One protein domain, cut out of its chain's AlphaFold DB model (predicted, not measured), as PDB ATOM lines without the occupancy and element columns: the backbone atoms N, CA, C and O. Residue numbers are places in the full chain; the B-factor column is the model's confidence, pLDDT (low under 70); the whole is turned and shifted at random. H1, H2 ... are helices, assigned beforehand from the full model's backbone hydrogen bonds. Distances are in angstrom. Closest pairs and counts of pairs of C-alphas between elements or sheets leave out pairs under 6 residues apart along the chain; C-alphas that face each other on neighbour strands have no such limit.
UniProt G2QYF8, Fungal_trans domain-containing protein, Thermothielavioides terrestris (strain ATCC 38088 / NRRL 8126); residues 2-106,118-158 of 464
ATOM      1  N   ALA A   2      55.795 -40.878 -62.184       85.00
ATOM      2  CA  ALA A   2      56.005 -41.570 -60.896       85.00
ATOM      3  C   ALA A   2      56.510 -43.026 -61.013       85.00
ATOM      4  O   ALA A   2      57.391 -43.449 -60.264       85.00
ATOM      5  N   THR A   3      56.004 -43.775 -61.998       83.94
ATOM      6  CA  THR A   3      56.468 -45.129 -62.331       83.94
ATOM      7  C   THR A   3      57.924 -45.166 -62.800       83.94
ATOM      8  O   THR A   3      58.681 -46.004 -62.327       83.94
ATOM      9  N   GLY A   4      58.344 -44.213 -63.639       85.38
ATOM     10  CA  GLY A   4      59.733 -44.057 -64.095       85.38
ATOM     11  C   GLY A   4      60.714 -43.632 -62.994       85.38
ATOM     12  O   GLY A   4      61.890 -43.954 -63.073       85.38
ATOM     13  N   LEU A   5      60.229 -42.986 -61.926       87.25
ATOM     14  CA  LEU A   5      60.994 -42.738 -60.691       87.25
ATOM     15  C   LEU A   5      60.999 -43.951 -59.731       87.25
ATOM     16  O   LEU A   5      61.536 -43.879 -58.622       87.25
ATOM     17  N   GLY A   6      60.359 -45.058 -60.122       85.94
ATOM     18  CA  GLY A   6      60.249 -46.284 -59.336       85.94
ATOM     19  C   GLY A   6      59.390 -46.165 -58.073       85.94
ATOM     20  O   GLY A   6      59.538 -46.994 -57.187       85.94
ATOM     21  N   LEU A   7      58.538 -45.139 -57.926       86.62
ATOM     22  CA  LEU A   7      57.806 -44.886 -56.664       86.62
ATOM     23  C   LEU A   7      56.801 -45.995 -56.299       86.62
ATOM     24  O   LEU A   7      56.507 -46.207 -55.128       86.62
ATOM     25  N   HIS A   8      56.331 -46.728 -57.308       80.75
ATOM     26  CA  HIS A   8      55.507 -47.935 -57.199       80.75
ATOM     27  C   HIS A   8      56.255 -49.178 -56.664       80.75
ATOM     28  O   HIS A   8      55.654 -50.246 -56.538       80.75
ATOM     29  N   ARG A   9      57.563 -49.052 -56.390       81.75
ATOM     30  CA  ARG A   9      58.416 -50.097 -55.814       81.75
ATOM     31  C   ARG A   9      58.921 -49.693 -54.434       81.75
ATOM     32  O   ARG A   9      59.400 -48.568 -54.251       81.75
ATOM     33  N   ASP A  10      58.847 -50.612 -53.474       81.00
ATOM     34  CA  ASP A  10      59.263 -50.350 -52.100       81.00
ATOM     35  C   ASP A  10      60.782 -50.178 -51.985       81.00
ATOM     36  O   ASP A  10      61.567 -51.081 -52.285       81.00
ATOM     37  N   GLY A  11      61.200 -49.018 -51.475       77.12
ATOM     38  CA  GLY A  11      62.612 -48.659 -51.360       77.12
ATOM     39  C   GLY A  11      63.450 -49.590 -50.477       77.12
ATOM     40  O   GLY A  11      64.668 -49.628 -50.644       77.12
ATOM     41  N   SER A  12      62.827 -50.368 -49.580       73.31
ATOM     42  CA  SER A  12      63.549 -51.272 -48.669       73.31
ATOM     43  C   SER A  12      64.316 -52.391 -49.380       73.31
ATOM     44  O   SER A  12      65.296 -52.889 -48.835       73.31
ATOM     45  N   GLN A  13      63.919 -52.758 -50.603       68.75
ATOM     46  CA  GLN A  13      64.615 -53.768 -51.412       68.75
ATOM     47  C   GLN A  13      65.706 -53.162 -52.317       68.75
ATOM     48  O   GLN A  13      66.443 -53.893 -52.970       68.75
ATOM     49  N   SER A  14      65.818 -51.829 -52.370       72.50
ATOM     50  CA  SER A  14      66.690 -51.095 -53.300       72.50
ATOM     51  C   SER A  14      67.906 -50.438 -52.633       72.50
ATOM     52  O   SER A  14      68.551 -49.594 -53.247       72.50
ATOM     53  N   GLY A  15      68.212 -50.787 -51.377       77.88
ATOM     54  CA  GLY A  15      69.359 -50.239 -50.639       77.88
ATOM     55  C   GLY A  15      69.227 -48.766 -50.227       77.88
ATOM     56  O   GLY A  15      70.224 -48.155 -49.849       77.88
ATOM     57  N   LEU A  16      68.022 -48.193 -50.303       84.62
ATOM     58  CA  LEU A  16      67.747 -46.817 -49.877       84.62
ATOM     59  C   LEU A  16      67.757 -46.691 -48.349       84.62
ATOM     60  O   LEU A  16      67.475 -47.658 -47.634       84.62
ATOM     61  N   SER A  17      68.025 -45.486 -47.839       87.19
ATOM     62  CA  SER A  17      67.914 -45.221 -46.401       87.19
ATOM     63  C   SER A  17      66.466 -45.398 -45.900       87.19
ATOM     64  O   SER A  17      65.519 -45.224 -46.677       87.19
ATOM     65  N   PRO A  18      66.247 -45.686 -44.599       85.75
ATOM     66  CA  PRO A  18      64.903 -45.765 -44.019       85.75
ATOM     67  C   PRO A  18      64.069 -44.500 -44.270       85.75
ATOM     68  O   PRO A  18      62.879 -44.598 -44.564       85.75
ATOM     69  N   PHE A  19      64.707 -43.325 -44.224       88.69
ATOM     70  CA  PHE A  19      64.081 -42.041 -44.536       88.69
ATOM     71  C   PHE A  19      63.619 -41.967 -45.999       88.69
ATOM     72  O   PHE A  19      62.452 -41.690 -46.257       88.69
ATOM     73  N   GLU A  20      64.493 -42.255 -46.966       89.38
ATOM     74  CA  GLU A  20      64.133 -42.219 -48.391       89.38
ATOM     75  C   GLU A  20      63.059 -43.254 -48.743       89.38
ATOM     76  O   GLU A  20      62.144 -42.955 -49.512       89.38
ATOM     77  N   ALA A  21      63.140 -44.461 -48.175       86.69
ATOM     78  CA  ALA A  21      62.128 -45.493 -48.365       86.69
ATOM     79  C   ALA A  21      60.750 -45.027 -47.858       86.69
ATOM     80  O   ALA A  21      59.754 -45.181 -48.566       86.69
ATOM     81  N   GLU A  22      60.695 -44.400 -46.680       86.94
ATOM     82  CA  GLU A  22      59.453 -43.878 -46.104       86.94
ATOM     83  C   GLU A  22      58.897 -42.680 -46.890       86.94
ATOM     84  O   GLU A  22      57.711 -42.662 -47.225       86.94
ATOM     85  N   GLN A  23      59.742 -41.726 -47.297       90.94
ATOM     86  CA  GLN A  23      59.312 -40.604 -48.142       90.94
ATOM     87  C   GLN A  23      58.752 -41.079 -49.492       90.94
ATOM     88  O   GLN A  23      57.755 -40.544 -49.980       90.94
ATOM     89  N   ARG A  24      59.332 -42.134 -50.085       90.94
ATOM     90  CA  ARG A  24      58.813 -42.746 -51.320       90.94
ATOM     91  C   ARG A  24      57.446 -43.398 -51.118       90.94
ATOM     92  O   ARG A  24      56.585 -43.211 -51.977       90.94
ATOM     93  N   ARG A  25      57.215 -44.096 -49.997       88.69
ATOM     94  CA  ARG A  25      55.891 -44.651 -49.647       88.69
ATOM     95  C   ARG A  25      54.852 -43.550 -49.508       88.69
ATOM     96  O   ARG A  25      53.819 -43.605 -50.172       88.69
ATOM     97  N   ARG A  26      55.146 -42.528 -48.699       91.31
ATOM     98  CA  ARG A  26      54.261 -41.375 -48.470       91.31
ATOM     99  C   ARG A  26      53.895 -40.678 -49.783       91.31
ATOM    100  O   ARG A  26      52.714 -40.455 -50.048       91.31
ATOM    101  N   LEU A  27      54.882 -40.419 -50.644       93.56
ATOM    102  CA  LEU A  27      54.666 -39.795 -51.950       93.56
ATOM    103  C   LEU A  27      53.847 -40.680 -52.906       93.56
ATOM    104  O   LEU A  27      52.900 -40.190 -53.519       93.56
ATOM    105  N   TRP A  28      54.180 -41.969 -53.028       89.94
ATOM    106  CA  TRP A  28      53.439 -42.908 -53.878       89.94
ATOM    107  C   TRP A  28      51.965 -42.983 -53.485       89.94
ATOM    108  O   TRP A  28      51.086 -42.784 -54.324       89.94
ATOM    109  N   TRP A  29      51.691 -43.202 -52.201       88.25
ATOM    110  CA  TRP A  29      50.326 -43.308 -51.711       88.25
ATOM    111  C   TRP A  29      49.554 -41.997 -51.841       88.25
ATOM    112  O   TRP A  29      48.374 -42.021 -52.188       88.25
ATOM    113  N   GLN A  30      50.207 -40.843 -51.669       91.69
ATOM    114  CA  GLN A  30      49.536 -39.569 -51.902       91.69
ATOM    115  C   GLN A  30      49.190 -39.350 -53.388       91.69
ATOM    116  O   GLN A  30      48.109 -38.831 -53.681       91.69
ATOM    117  N   ILE A  31      50.039 -39.796 -54.321       91.56
ATOM    118  CA  ILE A  31      49.714 -39.819 -55.757       91.56
ATOM    119  C   ILE A  31      48.517 -40.742 -56.014       91.56
ATOM    120  O   ILE A  31      47.561 -40.310 -56.649       91.56
ATOM    121  N   VAL A  32      48.524 -41.963 -55.471       85.94
ATOM    122  CA  VAL A  32      47.433 -42.945 -55.614       85.94
ATOM    123  C   VAL A  32      46.085 -42.395 -55.129       85.94
ATOM    124  O   VAL A  32      45.081 -42.537 -55.828       85.94
ATOM    125  N   ILE A  33      46.041 -41.735 -53.965       87.56
ATOM    126  CA  ILE A  33      44.794 -41.155 -53.433       87.56
ATOM    127  C   ILE A  33      44.299 -40.001 -54.319       87.56
ATOM    128  O   ILE A  33      43.097 -39.899 -54.575       87.56
ATOM    129  N   PHE A  34      45.196 -39.121 -54.783       90.56
ATOM    130  CA  PHE A  34      44.807 -38.009 -55.655       90.56
ATOM    131  C   PHE A  34      44.326 -38.502 -57.019       90.56
ATOM    132  O   PHE A  34      43.260 -38.088 -57.459       90.56
ATOM    133  N   ASP A  35      45.062 -39.416 -57.645       88.25
ATOM    134  CA  ASP A  35      44.710 -40.028 -58.924       88.25
ATOM    135  C   ASP A  35      43.339 -40.717 -58.856       88.25
ATOM    136  O   ASP A  35      42.452 -40.397 -59.649       88.25
ATOM    137  N   LYS A  36      43.092 -41.533 -57.818       82.12
ATOM    138  CA  LYS A  36      41.764 -42.107 -57.569       82.12
ATOM    139  C   LYS A  36      40.693 -41.031 -57.402       82.12
ATOM    140  O   LYS A  36      39.599 -41.182 -57.942       82.12
ATOM    141  N   ARG A  37      40.963 -39.946 -56.665       85.56
ATOM    142  CA  ARG A  37      39.945 -38.908 -56.449       85.56
ATOM    143  C   ARG A  37      39.638 -38.112 -57.718       85.56
ATOM    144  O   ARG A  37      38.473 -37.793 -57.938       85.56
ATOM    145  N   ILE A  38      40.637 -37.826 -58.552       83.56
ATOM    146  CA  ILE A  38      40.419 -37.211 -59.864       83.56
ATOM    147  C   ILE A  38      39.644 -38.170 -60.771       83.56
ATOM    148  O   ILE A  38      38.671 -37.742 -61.378       83.56
ATOM    149  N   ALA A  39      39.980 -39.462 -60.788       79.94
ATOM    150  CA  ALA A  39      39.242 -40.467 -61.549       79.94
ATOM    151  C   ALA A  39      37.753 -40.550 -61.143       79.94
ATOM    152  O   ALA A  39      36.877 -40.528 -62.004       79.94
ATOM    153  N   GLU A  40      37.445 -40.523 -59.840       77.69
ATOM    154  CA  GLU A  40      36.064 -40.424 -59.337       77.69
ATOM    155  C   GLU A  40      35.339 -39.127 -59.747       77.69
ATOM    156  O   GLU A  40      34.111 -39.113 -59.831       77.69
ATOM    157  N   ILE A  41      36.070 -38.024 -59.933       74.50
ATOM    158  CA  ILE A  41      35.525 -36.729 -60.369       74.50
ATOM    159  C   ILE A  41      35.287 -36.724 -61.885       74.50
ATOM    160  O   ILE A  41      34.289 -36.173 -62.335       74.50
ATOM    161  N   THR A  42      36.165 -37.347 -62.674       75.44
ATOM    162  CA  THR A  42      36.106 -37.334 -64.146       75.44
ATOM    163  C   THR A  42      35.350 -38.508 -64.763       75.44
ATOM    164  O   THR A  42      35.128 -38.517 -65.972       75.44
ATOM    165  N   GLY A  43      34.957 -39.505 -63.964       69.81
ATOM    166  CA  GLY A  43      34.361 -40.745 -64.470       69.81
ATOM    167  C   GLY A  43      35.388 -41.741 -65.026       69.81
ATOM    168  O   GLY A  43      35.005 -42.681 -65.719       69.81
ATOM    169  N   SER A  44      36.686 -41.555 -64.756       76.25
ATOM    170  CA  SER A  44      37.718 -42.503 -65.190       76.25
ATOM    171  C   SER A  44      37.673 -43.790 -64.367       76.25
ATOM    172  O   SER A  44      37.626 -43.770 -63.138       76.25
ATOM    173  N   THR A  45      37.765 -44.923 -65.056       70.44
ATOM    174  CA  THR A  45      37.929 -46.259 -64.461       70.44
ATOM    175  C   THR A  45      39.402 -46.663 -64.332       70.44
ATOM    176  O   THR A  45      39.755 -47.579 -63.585       70.44
ATOM    177  N   VAL A  46      40.289 -45.965 -65.049       74.62
ATOM    178  CA  VAL A  46      41.736 -46.174 -65.004       74.62
ATOM    179  C   VAL A  46      42.320 -45.326 -63.880       74.62
ATOM    180  O   VAL A  46      42.100 -44.115 -63.835       74.62
ATOM    181  N   THR A  47      43.062 -45.979 -62.987       80.12
ATOM    182  CA  THR A  47      43.776 -45.376 -61.853       80.12
ATOM    183  C   THR A  47      45.167 -45.993 -61.722       80.12
ATOM    184  O   THR A  47      45.450 -47.050 -62.294       80.12
ATOM    185  N   ALA A  48      46.039 -45.397 -60.916       77.25
ATOM    186  CA  ALA A  48      47.353 -45.932 -60.575       77.25
ATOM    187  C   ALA A  48      47.288 -47.364 -60.004       77.25
ATOM    188  O   ALA A  48      48.173 -48.162 -60.290       77.25
ATOM    189  N   LEU A  49      46.227 -47.713 -59.260       71.25
ATOM    190  CA  LEU A  49      46.030 -49.065 -58.717       71.25
ATOM    191  C   LEU A  49      45.545 -50.081 -59.761       71.25
ATOM    192  O   LEU A  49      45.835 -51.264 -59.621       71.25
ATOM    193  N   SER A  50      44.816 -49.649 -60.797       71.62
ATOM    194  CA  SER A  50      44.355 -50.546 -61.870       71.62
ATOM    195  C   SER A  50      45.334 -50.653 -63.044       71.62
ATOM    196  O   SER A  50      45.285 -51.624 -63.793       71.62
ATOM    197  N   SER A  51      46.240 -49.682 -63.199       71.62
ATOM    198  CA  SER A  51      47.198 -49.596 -64.315       71.62
ATOM    199  C   SER A  51      48.651 -49.925 -63.950       71.62
ATOM    200  O   SER A  51      49.499 -49.995 -64.841       71.62
ATOM    201  N   CYS A  52      48.972 -50.126 -62.666       70.38
ATOM    202  CA  CYS A  52      50.335 -50.393 -62.214       70.38
ATOM    203  C   CYS A  52      50.377 -51.470 -61.121       70.38
ATOM    204  O   CYS A  52      49.748 -51.334 -60.076       70.38
ATOM    205  N   VAL A  53      51.180 -52.517 -61.340       73.00
ATOM    206  CA  VAL A  53      51.540 -53.479 -60.288       73.00
ATOM    207  C   VAL A  53      52.529 -52.804 -59.342       73.00
ATOM    208  O   VAL A  53      53.648 -52.485 -59.752       73.00
ATOM    209  N   ALA A  54      52.118 -52.603 -58.093       74.56
ATOM    210  CA  ALA A  54      52.916 -51.961 -57.055       74.56
ATOM    211  C   ALA A  54      53.148 -52.902 -55.862       74.56
ATOM    212  O   ALA A  54      52.259 -53.663 -55.469       74.56
ATOM    213  N   ASP A  55      54.343 -52.811 -55.278       74.50
ATOM    214  CA  ASP A  55      54.743 -53.516 -54.046       74.50
ATOM    215  C   ASP A  55      55.101 -52.549 -52.897       74.50
ATOM    216  O   ASP A  55      55.498 -52.978 -51.813       74.50
ATOM    217  N   THR A  56      54.914 -51.240 -53.113       80.62
ATOM    218  CA  THR A  56      55.106 -50.186 -52.108       80.62
ATOM    219  C   THR A  56      54.251 -50.432 -50.867       80.62
ATOM    220  O   THR A  56      53.019 -50.442 -50.938       80.62
ATOM    221  N   ARG A  57      54.900 -50.577 -49.706       80.56
ATOM    222  CA  ARG A  57      54.224 -50.849 -48.430       80.56
ATOM    223  C   ARG A  57      53.455 -49.632 -47.913       80.56
ATOM    224  O   ARG A  57      53.658 -48.505 -48.376       80.56
ATOM    225  N   MET A  58      52.587 -49.860 -46.930       81.19
ATOM    226  CA  MET A  58      51.949 -48.793 -46.154       81.19
ATOM    227  C   MET A  58      53.026 -47.873 -45.530       81.19
ATOM    228  O   MET A  58      54.063 -48.384 -45.087       81.19
ATOM    229  N   PRO A  59      52.827 -46.541 -45.488       86.19
ATOM    230  CA  PRO A  59      53.656 -45.636 -44.694       86.19
ATOM    231  C   PRO A  59      53.619 -45.996 -43.205       86.19
ATOM    232  O   PRO A  59      52.681 -46.639 -42.732       86.19
ATOM    233  N   LEU A  60      54.618 -45.553 -42.449       84.50
ATOM    234  CA  LEU A  60      54.662 -45.758 -41.003       84.50
ATOM    235  C   LEU A  60      53.771 -44.746 -40.268       84.50
ATOM    236  O   LEU A  60      53.752 -43.558 -40.601       84.50
ATOM    237  N   ASN A  61      53.108 -45.200 -39.203       86.75
ATOM    238  CA  ASN A  61      52.472 -44.332 -38.213       86.75
ATOM    239  C   ASN A  61      53.534 -43.680 -37.300       86.75
ATOM    240  O   ASN A  61      53.825 -44.185 -36.218       86.75
ATOM    241  N   ILE A  62      54.149 -42.591 -37.769       87.69
ATOM    242  CA  ILE A  62      55.180 -41.806 -37.063       87.69
ATOM    243  C   ILE A  62      54.996 -40.309 -37.346       87.69
ATOM    244  O   ILE A  62      54.528 -39.943 -38.429       87.69
ATOM    245  N   ASN A  63      55.399 -39.454 -36.404       88.44
ATOM    246  CA  ASN A  63      55.393 -37.999 -36.588       88.44
ATOM    247  C   ASN A  63      56.579 -37.555 -37.457       88.44
ATOM    248  O   ASN A  63      57.594 -38.251 -37.549       88.44
ATOM    249  N   ASP A  64      56.491 -36.368 -38.050       88.81
ATOM    250  CA  ASP A  64      57.550 -35.857 -38.927       88.81
ATOM    251  C   ASP A  64      58.808 -35.449 -38.145       88.81
ATOM    252  O   ASP A  64      59.916 -35.530 -38.671       88.81
ATOM    253  N   ALA A  65      58.666 -35.110 -36.859       88.62
ATOM    254  CA  ALA A  65      59.792 -34.868 -35.953       88.62
ATOM    255  C   ALA A  65      60.649 -36.125 -35.680       88.62
ATOM    256  O   ALA A  65      61.828 -36.000 -35.349       88.62
ATOM    257  N   ASP A  66      60.077 -37.324 -35.848       85.31
ATOM    258  CA  ASP A  66      60.754 -38.607 -35.627       85.31
ATOM    259  C   ASP A  66      61.483 -39.116 -36.897       85.31
ATOM    260  O   ASP A  66      62.206 -40.117 -36.862       85.31
ATOM    261  N   LEU A  67      61.328 -38.423 -38.036       86.56
ATOM    262  CA  LEU A  67      61.997 -38.737 -39.300       86.56
ATOM    263  C   LEU A  67      63.395 -38.107 -39.378       86.56
ATOM    264  O   LEU A  67      63.552 -36.897 -39.526       86.56
ATOM    265  N   ASN A  68      64.433 -38.945 -39.386       83.94
ATOM    266  CA  ASN A  68      65.824 -38.500 -39.485       83.94
ATOM    267  C   ASN A  68      66.508 -39.041 -40.754       83.94
ATOM    268  O   ASN A  68      66.590 -40.251 -40.958       83.94
ATOM    269  N   VAL A  69      67.059 -38.138 -41.573       87.38
ATOM    270  CA  VAL A  69      67.786 -38.436 -42.828       87.38
ATOM    271  C   VAL A  69      68.972 -39.388 -42.615       87.38
ATOM    272  O   VAL A  69      69.326 -40.158 -43.502       87.38
ATOM    273  N   HIS A  70      69.582 -39.367 -41.428       83.69
ATOM    274  CA  HIS A  70      70.731 -40.195 -41.062       83.69
ATOM    275  C   HIS A  70      70.356 -41.412 -40.196       83.69
ATOM    276  O   HIS A  70      71.243 -42.066 -39.637       83.69
ATOM    277  N   ALA A  71      69.061 -41.733 -40.067       77.69
ATOM    278  CA  ALA A  71      68.599 -42.909 -39.338       77.69
ATOM    279  C   ALA A  71      69.168 -44.199 -39.953       77.69
ATOM    280  O   ALA A  71      68.929 -44.516 -41.116       77.69
ATOM    281  N   LYS A  72      69.903 -44.973 -39.146       71.62
ATOM    282  CA  LYS A  72      70.463 -46.280 -39.545       71.62
ATOM    283  C   LYS A  72      69.523 -47.461 -39.274       71.62
ATOM    284  O   LYS A  72      69.843 -48.584 -39.643       71.62
ATOM    285  N   GLY A  73      68.390 -47.214 -38.618       67.00
ATOM    286  CA  GLY A  73      67.373 -48.209 -38.292       67.00
ATOM    287  C   GLY A  73      65.968 -47.632 -38.445       67.00
ATOM    288  O   GLY A  73      65.796 -46.414 -38.503       67.00
ATOM    289  N   GLN A  74      64.976 -48.517 -38.526       63.84
ATOM    290  CA  GLN A  74      63.560 -48.153 -38.583       63.84
ATOM    291  C   GLN A  74      63.152 -47.457 -37.263       63.84
ATOM    292  O   GLN A  74      63.531 -47.958 -36.200       63.84
ATOM    293  N   PRO A  75      62.396 -46.341 -37.283       68.31
ATOM    294  CA  PRO A  75      61.841 -45.765 -36.059       68.31
ATOM    295  C   PRO A  75      60.877 -46.744 -35.370       68.31
ATOM    296  O   PRO A  75      60.292 -47.625 -36.005       68.31
ATOM    297  N   GLY A  76      60.744 -46.595 -34.050       63.94
ATOM    298  CA  GLY A  76      59.894 -47.448 -33.224       63.94
ATOM    299  C   GLY A  76      58.400 -47.290 -33.520       63.94
ATOM    300  O   GLY A  76      57.954 -46.300 -34.094       63.94
ATOM    301  N   ALA A  77      57.626 -48.285 -33.096       57.22
ATOM    302  CA  ALA A  77      56.173 -48.288 -33.194       57.22
ATOM    303  C   ALA A  77      55.521 -47.202 -32.319       57.22
ATOM    304  O   ALA A  77      55.836 -47.114 -31.131       57.22
ATOM    305  N   TYR A  78      54.567 -46.441 -32.867       69.88
ATOM    306  CA  TYR A  78      53.804 -45.442 -32.116       69.88
ATOM    307  C   TYR A  78      52.340 -45.872 -31.948       69.88
ATOM    308  O   TYR A  78      51.529 -45.739 -32.855       69.88
ATOM    309  N   ALA A  79      51.979 -46.351 -30.757       71.25
ATOM    310  CA  ALA A  79      50.683 -46.994 -30.489       71.25
ATOM    311  C   ALA A  79      49.444 -46.061 -30.475       71.25
ATOM    312  O   ALA A  79      48.356 -46.497 -30.096       71.25
ATOM    313  N   GLY A  80      49.591 -44.784 -30.838       82.38
ATOM    314  CA  GLY A  80      48.515 -43.789 -30.875       82.38
ATOM    315  C   GLY A  80      48.443 -43.048 -32.214       82.38
ATOM    316  O   GLY A  80      49.248 -43.309 -33.107       82.38
ATOM    317  N   PRO A  81      47.503 -42.102 -32.378       89.44
ATOM    318  CA  PRO A  81      47.481 -41.233 -33.546       89.44
ATOM    319  C   PRO A  81      48.775 -40.422 -33.662       89.44
ATOM    320  O   PRO A  81      49.251 -39.855 -32.676       89.44
ATOM    321  N   THR A  82      49.297 -40.340 -34.878       91.81
ATOM    322  CA  THR A  82      50.365 -39.413 -35.275       91.81
ATOM    323  C   THR A  82      49.843 -38.471 -36.358       91.81
ATOM    324  O   THR A  82      48.706 -38.607 -36.823       91.81
ATOM    325  N   GLU A  83      50.685 -37.560 -36.838       91.69
ATOM    326  CA  GLU A  83      50.400 -36.727 -38.015       91.69
ATOM    327  C   GLU A  83      49.987 -37.554 -39.255       91.69
ATOM    328  O   GLU A  83      49.226 -37.084 -40.104       91.69
ATOM    329  N   MET A  84      50.392 -38.827 -39.322       90.38
ATOM    330  CA  MET A  84      50.045 -39.744 -40.408       90.38
ATOM    331  C   MET A  84      48.630 -40.332 -40.340       90.38
ATOM    332  O   MET A  84      48.200 -40.927 -41.331       90.38
ATOM    333  N   VAL A  85      47.869 -40.154 -39.252       92.12
ATOM    334  CA  VAL A  85      46.552 -40.806 -39.083       92.12
ATOM    335  C   VAL A  85      45.577 -40.498 -40.231       92.12
ATOM    336  O   VAL A  85      44.914 -41.403 -40.737       92.12
ATOM    337  N   PHE A  86      45.559 -39.253 -40.721       94.19
ATOM    338  CA  PHE A  86      44.728 -38.838 -41.859       94.19
ATOM    339  C   PHE A  86      45.178 -39.459 -43.190       94.19
ATOM    340  O   PHE A  86      44.365 -39.738 -44.073       94.19
ATOM    341  N   CYS A  87      46.484 -39.664 -43.357       91.00
ATOM    342  CA  CYS A  87      47.047 -40.295 -44.544       91.00
ATOM    343  C   CYS A  87      46.723 -41.791 -44.560       91.00
ATOM    344  O   CYS A  87      46.243 -42.290 -45.576       91.00
ATOM    345  N   LEU A  88      46.911 -42.480 -43.432       88.94
ATOM    346  CA  LEU A  88      46.663 -43.916 -43.305       88.94
ATOM    347  C   LEU A  88      45.187 -44.260 -43.557       88.94
ATOM    348  O   LEU A  88      44.912 -45.089 -44.424       88.94
ATOM    349  N   THR A  89      44.226 -43.563 -42.932       90.25
ATOM    350  CA  THR A  89      42.797 -43.833 -43.201       90.25
ATOM    351  C   THR A  89      42.421 -43.599 -44.665       90.25
ATOM    352  O   THR A  89      41.625 -44.354 -45.224       90.25
ATOM    353  N   ARG A  90      43.011 -42.594 -45.329       90.31
ATOM    354  CA  ARG A  90      42.790 -42.341 -46.764       90.31
ATOM    355  C   ARG A  90      43.357 -43.438 -47.659       90.31
ATOM    356  O   ARG A  90      42.745 -43.706 -48.693       90.31
ATOM    357  N   ILE A  91      44.475 -44.065 -47.289       86.38
ATOM    358  CA  ILE A  91      45.020 -45.220 -48.016       86.38
ATOM    359  C   ILE A  91      44.067 -46.406 -47.884       86.38
ATOM    360  O   ILE A  91      43.634 -46.946 -48.900       86.38
ATOM    361  N   GLU A  92      43.655 -46.734 -46.660       85.12
ATOM    362  CA  GLU A  92      42.733 -47.841 -46.379       85.12
ATOM    363  C   GLU A  92      41.415 -47.686 -47.145       85.12
ATOM    364  O   GLU A  92      40.994 -48.589 -47.864       85.12
ATOM    365  N   LEU A  93      40.801 -46.499 -47.089       86.06
ATOM    366  CA  LEU A  93      39.605 -46.163 -47.866       86.06
ATOM    367  C   LEU A  93      39.839 -46.264 -49.383       86.06
ATOM    368  O   LEU A  93      38.951 -46.690 -50.121       86.06
ATOM    369  N   THR A  94      41.022 -45.877 -49.862       83.88
ATOM    370  CA  THR A  94      41.393 -45.921 -51.286       83.88
ATOM    371  C   THR A  94      41.518 -47.357 -51.794       83.88
ATOM    372  O   THR A  94      40.988 -47.662 -52.870       83.88
ATOM    373  N   VAL A  95      42.143 -48.240 -51.010       78.62
ATOM    374  CA  VAL A  95      42.289 -49.673 -51.305       78.62
ATOM    375  C   VAL A  95      40.947 -50.400 -51.156       78.62
ATOM    376  O   VAL A  95      40.556 -51.132 -52.065       78.62
ATOM    377  N   ALA A  96      40.195 -50.151 -50.080       76.31
ATOM    378  CA  ALA A  96      38.882 -50.751 -49.829       76.31
ATOM    379  C   ALA A  96      37.836 -50.382 -50.890       76.31
ATOM    380  O   ALA A  96      37.037 -51.217 -51.302       76.31
ATOM    381  N   ALA A  97      37.877 -49.147 -51.398       69.94
ATOM    382  CA  ALA A  97      37.038 -48.699 -52.506       69.94
ATOM    383  C   ALA A  97      37.439 -49.298 -53.874       69.94
ATOM    384  O   ALA A  97      36.987 -48.790 -54.901       69.94
ATOM    385  N   SER A  98      38.356 -50.270 -53.939       66.75
ATOM    386  CA  SER A  98      38.600 -51.058 -55.154       66.75
ATOM    387  C   SER A  98      37.538 -52.162 -55.282       66.75
ATOM    388  O   SER A  98      37.182 -52.748 -54.255       66.75
ATOM    389  N   PRO A  99      37.038 -52.488 -56.493       56.44
ATOM    390  CA  PRO A  99      35.974 -53.482 -56.679       56.44
ATOM    391  C   PRO A  99      36.289 -54.866 -56.096       56.44
ATOM    392  O   PRO A  99      35.375 -55.571 -55.683       56.44
ATOM    393  N   ASP A 100      37.572 -55.231 -56.038       56.47
ATOM    394  CA  ASP A 100      38.035 -56.573 -55.666       56.47
ATOM    395  C   ASP A 100      38.319 -56.780 -54.167       56.47
ATOM    396  O   ASP A 100      38.554 -57.917 -53.764       56.47
ATOM    397  N   ASN A 101      38.337 -55.715 -53.350       53.00
ATOM    398  CA  ASN A 101      38.842 -55.784 -51.967       53.00
ATOM    399  C   ASN A 101      37.739 -55.885 -50.898       53.00
ATOM    400  O   ASN A 101      37.796 -56.767 -50.051       53.00
ATOM    401  N   VAL A 102      36.754 -54.975 -50.907       48.44
ATOM    402  CA  VAL A 102      35.700 -54.911 -49.861       48.44
ATOM    403  C   VAL A 102      34.282 -55.003 -50.443       48.44
ATOM    404  O   VAL A 102      33.320 -55.251 -49.717       48.44
ATOM    405  N   ARG A 103      34.122 -54.860 -51.767       48.88
ATOM    406  CA  ARG A 103      32.851 -55.156 -52.444       48.88
ATOM    407  C   ARG A 103      32.782 -56.637 -52.800       48.88
ATOM    408  O   ARG A 103      33.786 -57.263 -53.131       48.88
ATOM    409  N   ARG A 104      31.573 -57.203 -52.766       39.50
ATOM    410  CA  ARG A 104      31.339 -58.597 -53.164       39.50
ATOM    411  C   ARG A 104      31.762 -58.788 -54.624       39.50
ATOM    412  O   ARG A 104      31.199 -58.155 -55.513       39.50
ATOM    413  N   ARG A 105      32.718 -59.695 -54.854       39.06
ATOM    414  CA  ARG A 105      33.266 -60.054 -56.171       39.06
ATOM    415  C   ARG A 105      32.150 -60.297 -57.196       39.06
ATOM    416  O   ARG A 105      31.453 -61.309 -57.120       39.06
ATOM    417  N   VAL A 106      32.009 -59.400 -58.171       34.50
ATOM    418  CA  VAL A 106      31.074 -59.578 -59.290       34.50
ATOM    419  C   VAL A 106      31.682 -60.587 -60.260       34.50
ATOM    420  O   VAL A 106      32.596 -60.278 -61.022       34.50
ATOM    421  N   MET A 118      47.006 -56.882 -58.715       37.06
ATOM    422  CA  MET A 118      47.961 -57.372 -57.718       37.06
ATOM    423  C   MET A 118      48.711 -56.210 -57.054       37.06
ATOM    424  O   MET A 118      49.881 -55.955 -57.333       37.06
ATOM    425  N   VAL A 119      48.040 -55.524 -56.129       37.81
ATOM    426  CA  VAL A 119      48.717 -54.777 -55.068       37.81
ATOM    427  C   VAL A 119      49.264 -55.821 -54.101       37.81
ATOM    428  O   VAL A 119      48.520 -56.397 -53.305       37.81
ATOM    429  N   HIS A 120      50.560 -56.119 -54.199       35.25
ATOM    430  CA  HIS A 120      51.195 -57.063 -53.286       35.25
ATOM    431  C   HIS A 120      51.354 -56.415 -51.916       35.25
ATOM    432  O   HIS A 120      52.376 -55.797 -51.614       35.25
ATOM    433  N   TYR A 121      50.345 -56.609 -51.070       40.41
ATOM    434  CA  TYR A 121      50.431 -56.290 -49.657       40.41
ATOM    435  C   TYR A 121      51.494 -57.187 -49.005       40.41
ATOM    436  O   TYR A 121      51.210 -58.297 -48.556       40.41
ATOM    437  N   THR A 122      52.748 -56.732 -48.988       35.19
ATOM    438  CA  THR A 122      53.811 -57.397 -48.232       35.19
ATOM    439  C   THR A 122      53.818 -56.832 -46.815       35.19
ATOM    440  O   THR A 122      54.090 -55.639 -46.656       35.19
ATOM    441  N   PRO A 123      53.547 -57.649 -45.778       34.56
ATOM    442  CA  PRO A 123      53.632 -57.179 -44.403       34.56
ATOM    443  C   PRO A 123      55.051 -56.679 -44.118       34.56
ATOM    444  O   PRO A 123      56.033 -57.248 -44.602       34.56
ATOM    445  N   SER A 124      55.173 -55.618 -43.319       38.56
ATOM    446  CA  SER A 124      56.477 -55.209 -42.795       38.56
ATOM    447  C   SER A 124      56.909 -56.209 -41.715       38.56
ATOM    448  O   SER A 124      56.230 -56.295 -40.693       38.56
ATOM    449  N   PRO A 125      58.022 -56.950 -41.871       39.84
ATOM    450  CA  PRO A 125      58.524 -57.829 -40.814       39.84
ATOM    451  C   PRO A 125      59.257 -57.059 -39.697       39.84
ATOM    452  O   PRO A 125      59.806 -57.679 -38.791       39.84
ATOM    453  N   SER A 126      59.334 -55.723 -39.782       42.69
ATOM    454  CA  SER A 126      60.369 -54.931 -39.101       42.69
ATOM    455  C   SER A 126      59.921 -54.140 -37.862       42.69
ATOM    456  O   SER A 126      60.793 -53.664 -37.141       42.69
ATOM    457  N   THR A 127      58.620 -53.943 -37.609       39.31
ATOM    458  CA  THR A 127      58.131 -53.014 -36.557       39.31
ATOM    459  C   THR A 127      56.724 -53.366 -36.055       39.31
ATOM    460  O   THR A 127      55.790 -53.256 -36.849       39.31
ATOM    461  N   PRO A 128      56.523 -53.678 -34.758       36.69
ATOM    462  CA  PRO A 128      55.232 -54.089 -34.199       36.69
ATOM    463  C   PRO A 128      54.341 -52.895 -33.797       36.69
ATOM    464  O   PRO A 128      53.969 -52.757 -32.634       36.69
ATOM    465  N   ASP A 129      54.003 -52.005 -34.735       46.72
ATOM    466  CA  ASP A 129      53.012 -50.949 -34.470       46.72
ATOM    467  C   ASP A 129      51.588 -51.453 -34.665       46.72
ATOM    468  O   ASP A 129      51.263 -51.903 -35.753       46.72
ATOM    469  N   LEU A 130      50.719 -51.316 -33.661       48.44
ATOM    470  CA  LEU A 130      49.339 -51.803 -33.713       48.44
ATOM    471  C   LEU A 130      48.533 -51.158 -34.855       48.44
ATOM    472  O   LEU A 130      47.803 -51.862 -35.552       48.44
ATOM    473  N   MET A 131      48.691 -49.851 -35.085       47.12
ATOM    474  CA  MET A 131      47.918 -49.125 -36.102       47.12
ATOM    475  C   MET A 131      48.291 -49.586 -37.520       47.12
ATOM    476  O   MET A 131      47.422 -49.752 -38.372       47.12
ATOM    477  N   THR A 132      49.575 -49.872 -37.751       46.25
ATOM    478  CA  THR A 132      50.084 -50.374 -39.036       46.25
ATOM    479  C   THR A 132      50.007 -51.911 -39.156       46.25
ATOM    480  O   THR A 132      49.814 -52.426 -40.250       46.25
ATOM    481  N   HIS A 133      50.104 -52.691 -38.068       38.34
ATOM    482  CA  HIS A 133      50.043 -54.164 -38.112       38.34
ATOM    483  C   HIS A 133      48.638 -54.739 -38.206       38.34
ATOM    484  O   HIS A 133      48.487 -55.813 -38.786       38.34
ATOM    485  N   VAL A 134      47.621 -54.076 -37.650       37.41
ATOM    486  CA  VAL A 134      46.239 -54.536 -37.853       37.41
ATOM    487  C   VAL A 134      45.783 -54.191 -39.282       37.41
ATOM    488  O   VAL A 134      45.078 -54.992 -39.883       37.41
ATOM    489  N   ALA A 135      46.326 -53.121 -39.885       41.47
ATOM    490  CA  ALA A 135      46.259 -52.868 -41.332       41.47
ATOM    491  C   ALA A 135      47.010 -53.909 -42.177       41.47
ATOM    492  O   ALA A 135      46.646 -54.156 -43.324       41.47
ATOM    493  N   ASN A 136      48.058 -54.534 -41.618       45.19
ATOM    494  CA  ASN A 136      48.851 -55.558 -42.306       45.19
ATOM    495  C   ASN A 136      48.147 -56.924 -42.424       45.19
ATOM    496  O   ASN A 136      48.706 -57.842 -43.029       45.19
ATOM    497  N   GLN A 137      46.954 -57.094 -41.847       43.12
ATOM    498  CA  GLN A 137      46.104 -58.252 -42.115       43.12
ATOM    499  C   GLN A 137      45.173 -57.901 -43.274       43.12
ATOM    500  O   GLN A 137      44.616 -56.808 -43.301       43.12
ATOM    501  N   SER A 138      45.024 -58.819 -44.235       55.91
ATOM    502  CA  SER A 138      44.166 -58.651 -45.418       55.91
ATOM    503  C   SER A 138      42.846 -57.976 -45.046       55.91
ATOM    504  O   SER A 138      42.110 -58.537 -44.226       55.91
ATOM    505  N   LEU A 139      42.591 -56.794 -45.627       60.84
ATOM    506  CA  LEU A 139      41.434 -55.953 -45.309       60.84
ATOM    507  C   LEU A 139      40.161 -56.799 -45.196       60.84
ATOM    508  O   LEU A 139      39.965 -57.684 -46.033       60.84
ATOM    509  N   PRO A 140      39.284 -56.548 -44.206       64.94
ATOM    510  CA  PRO A 140      38.086 -57.356 -44.054       64.94
ATOM    511  C   PRO A 140      37.264 -57.384 -45.349       64.94
ATOM    512  O   PRO A 140      36.827 -56.343 -45.832       64.94
ATOM    513  N   ASN A 141      37.034 -58.589 -45.883       67.88
ATOM    514  CA  ASN A 141      36.362 -58.835 -47.173       67.88
ATOM    515  C   ASN A 141      34.858 -58.458 -47.186       67.88
ATOM    516  O   ASN A 141      34.132 -58.794 -48.122       67.88
ATOM    517  N   ASP A 142      34.376 -57.830 -46.115       82.12
ATOM    518  CA  ASP A 142      33.008 -57.384 -45.885       82.12
ATOM    519  C   ASP A 142      33.048 -55.933 -45.382       82.12
ATOM    520  O   ASP A 142      33.866 -55.558 -44.535       82.12
ATOM    521  N   LEU A 143      32.131 -55.114 -45.893       84.62
ATOM    522  CA  LEU A 143      32.058 -53.695 -45.577       84.62
ATOM    523  C   LEU A 143      31.747 -53.415 -44.096       84.62
ATOM    524  O   LEU A 143      32.215 -52.403 -43.568       84.62
ATOM    525  N   VAL A 144      30.992 -54.278 -43.408       87.88
ATOM    526  CA  VAL A 144      30.646 -54.093 -41.987       87.88
ATOM    527  C   VAL A 144      31.883 -54.277 -41.107       87.88
ATOM    528  O   VAL A 144      32.191 -53.409 -40.278       87.88
ATOM    529  N   ALA A 145      32.637 -55.355 -41.323       87.25
ATOM    530  CA  ALA A 145      33.904 -55.606 -40.657       87.25
ATOM    531  C   ALA A 145      34.958 -54.550 -41.021       87.25
ATOM    532  O   ALA A 145      35.640 -54.066 -40.120       87.25
ATOM    533  N   PHE A 146      35.041 -54.105 -42.283       87.44
ATOM    534  CA  PHE A 146      35.950 -53.022 -42.683       87.44
ATOM    535  C   PHE A 146      35.633 -51.710 -41.949       87.44
ATOM    536  O   PHE A 146      36.527 -51.095 -41.368       87.44
ATOM    537  N   CYS A 147      34.359 -51.306 -41.894       90.94
ATOM    538  CA  CYS A 147      33.946 -50.124 -41.133       90.94
ATOM    539  C   CYS A 147      34.317 -50.242 -39.647       90.94
ATOM    540  O   CYS A 147      34.818 -49.287 -39.057       90.94
ATOM    541  N   SER A 148      34.080 -51.415 -39.053       90.88
ATOM    542  CA  SER A 148      34.375 -51.689 -37.642       90.88
ATOM    543  C   SER A 148      35.877 -51.680 -37.354       90.88
ATOM    544  O   SER A 148      36.301 -51.185 -36.311       90.88
ATOM    545  N   TYR A 149      36.684 -52.190 -38.283       88.31
ATOM    546  CA  TYR A 149      38.139 -52.145 -38.238       88.31
ATOM    547  C   TYR A 149      38.647 -50.693 -38.264       88.31
ATOM    548  O   TYR A 149      39.336 -50.282 -37.329       88.31
ATOM    549  N   VAL A 150      38.226 -49.886 -39.248       89.81
ATOM    550  CA  VAL A 150      38.656 -48.480 -39.368       89.81
ATOM    551  C   VAL A 150      38.265 -47.663 -38.132       89.81
ATOM    552  O   VAL A 150      39.078 -46.898 -37.608       89.81
ATOM    553  N   GLU A 151      37.042 -47.852 -37.626       92.81
ATOM    554  CA  GLU A 151      36.551 -47.143 -36.443       92.81
ATOM    555  C   GLU A 151      37.366 -47.501 -35.184       92.81
ATOM    556  O   GLU A 151      37.740 -46.610 -34.425       92.81
ATOM    557  N   ASN A 152      37.698 -48.780 -34.966       89.56
ATOM    558  CA  ASN A 152      38.433 -49.204 -33.768       89.56
ATOM    559  C   ASN A 152      39.941 -48.921 -33.828       89.56
ATOM    560  O   ASN A 152      40.516 -48.571 -32.798       89.56
ATOM    561  N   VAL A 153      40.576 -49.084 -34.992       84.62
ATOM    562  CA  VAL A 153      42.037 -48.974 -35.138       84.62
ATOM    563  C   VAL A 153      42.478 -47.529 -35.343       84.62
ATOM    564  O   VAL A 153      43.442 -47.104 -34.711       84.62
ATOM    565  N   TYR A 154      41.760 -46.751 -36.160       89.19
ATOM    566  CA  TYR A 154      42.171 -45.380 -36.476       89.19
ATOM    567  C   TYR A 154      41.393 -44.300 -35.727       89.19
ATOM    568  O   TYR A 154      41.977 -43.305 -35.301       89.19
ATOM    569  N   LEU A 155      40.075 -44.464 -35.582       94.12
ATOM    570  CA  LEU A 155      39.208 -43.369 -35.135       94.12
ATOM    571  C   LEU A 155      39.018 -43.326 -33.619       94.12
ATOM    572  O   LEU A 155      39.090 -42.254 -33.026       94.12
ATOM    573  N   LYS A 156      38.839 -44.470 -32.960       93.81
ATOM    574  CA  LYS A 156      38.676 -44.550 -31.502       93.81
ATOM    575  C   LYS A 156      39.845 -43.943 -30.697       93.81
ATOM    576  O   LYS A 156      39.559 -43.359 -29.653       93.81
ATOM    577  N   PRO A 157      41.121 -44.018 -31.135       92.25
ATOM    578  CA  PRO A 157      42.228 -43.345 -30.445       92.25
ATOM    579  C   PRO A 157      42.311 -41.820 -30.669       92.25
ATOM    580  O   PRO A 157      43.101 -41.158 -30.000       92.25
ATOM    581  N   CYS A 158      41.546 -41.245 -31.605       95.25
ATOM    582  CA  CYS A 158      41.611 -39.820 -31.952       95.25
ATOM    583  C   CYS A 158      40.925 -38.918 -30.906       95.25
ATOM    584  O   CYS A 158      39.715 -39.010 -30.702       95.25
TER     585      CYS A 158
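What this domain is: This is residues 2 to 106 and 118 to 158 of the 464 residues of the protein "Fungal_trans domain-containing protein" of Thermothielavioides terrestris (strain ATCC 38088 / NRRL 8126) (UniProt G2QYF8). A long helix, H1, makes one long side of the model, and the shorter H3 is set steeply to it, between H1 and H5. H3, H4 and H5 run nearly side by side as a loose triangle, while the tiny H2 sits by H1 and long stretches without a named element, residues 2 to 17, 52 to 84 and 118 to 129, make up much of the rest. The printed part has 146 residues, with five named helices in the order H1 H2 H3 H4 H5 and no named strand; its class is all helix, though just 60 residues are in named elements. It is compact and rounded, with a radius of gyration of the C-alphas of 15.2 A and spans of 46 by 38 by 25 A.

How they stand to each other: Go past residues 2 to 17 to H1, residues 18 to 42. With residues 32 to 36 alone it touches H2, residues 48 to 51; their closest C-alphas, of Val 32 and Ala 48, are 5.8 A apart. With residues 29 to 36 alone H1 touches H3, residues 85 to 96, at a steep tilt of 56 degrees, the same way; look at Ile 33 and Thr 94, the closest C-alphas, 6.2 A apart. Residues 85 to 89 of H3 only just touch H5, residues 143 to 155, with 3 pairs of C-alphas within 8 A, at a shallow tilt of 12 degrees, opposite ways; the closest, of Val 85 and Tyr 154, are 6.8 A apart. H4, residues 130 to 135, forms a helical hairpin with H5: they touch at a shallow tilt of 22 degrees, opposite ways, with the closest C-alphas, of Met 131 and Val 153, 6.0 A apart. H3 and H4 are close but not clearly touching, at 7.9 A between the C-alphas of Glu 92 and Ala 135. H1 is apart from H4 and H5. The helix packing is only just mostly aligned: of the three touching pairs H1 and H3, H3 and H5, and H4 and H5, 2 are at a shallow tilt. In H1, H3 and H5 every O i to N i+4 pair is within hydrogen-bond range; in H4 it is 1 of 2, and H2 is too short for such a pair.

Where its parts are: Find C-alpha 18 at (64.903, -45.765, -44.019); from there H1 runs 36.1 A to C-alpha 42 at (36.106, -37.334, -64.146). H2 has four residues, 48 to 51. H3, residues 85 to 96, is 16.5 A long, and H4 holds residues 130 to 135. H5, residues 143 to 155, runs 16.3 A and ends at C-alpha 155, (39.208, -43.369, -35.135).

The domain as a whole: The C-alphas farthest apart, of His 70 and Val 106, are 47.8 A apart. Residues 107 to 117 are not printed; C-alphas 106 and 118 are 17.1 A apart across this cut. The link from H2 to H3 is long, with 33 residues. Mean pLDDT of the printed part is 74.6; low confidence includes residues 97 to 106 and 118 to 141.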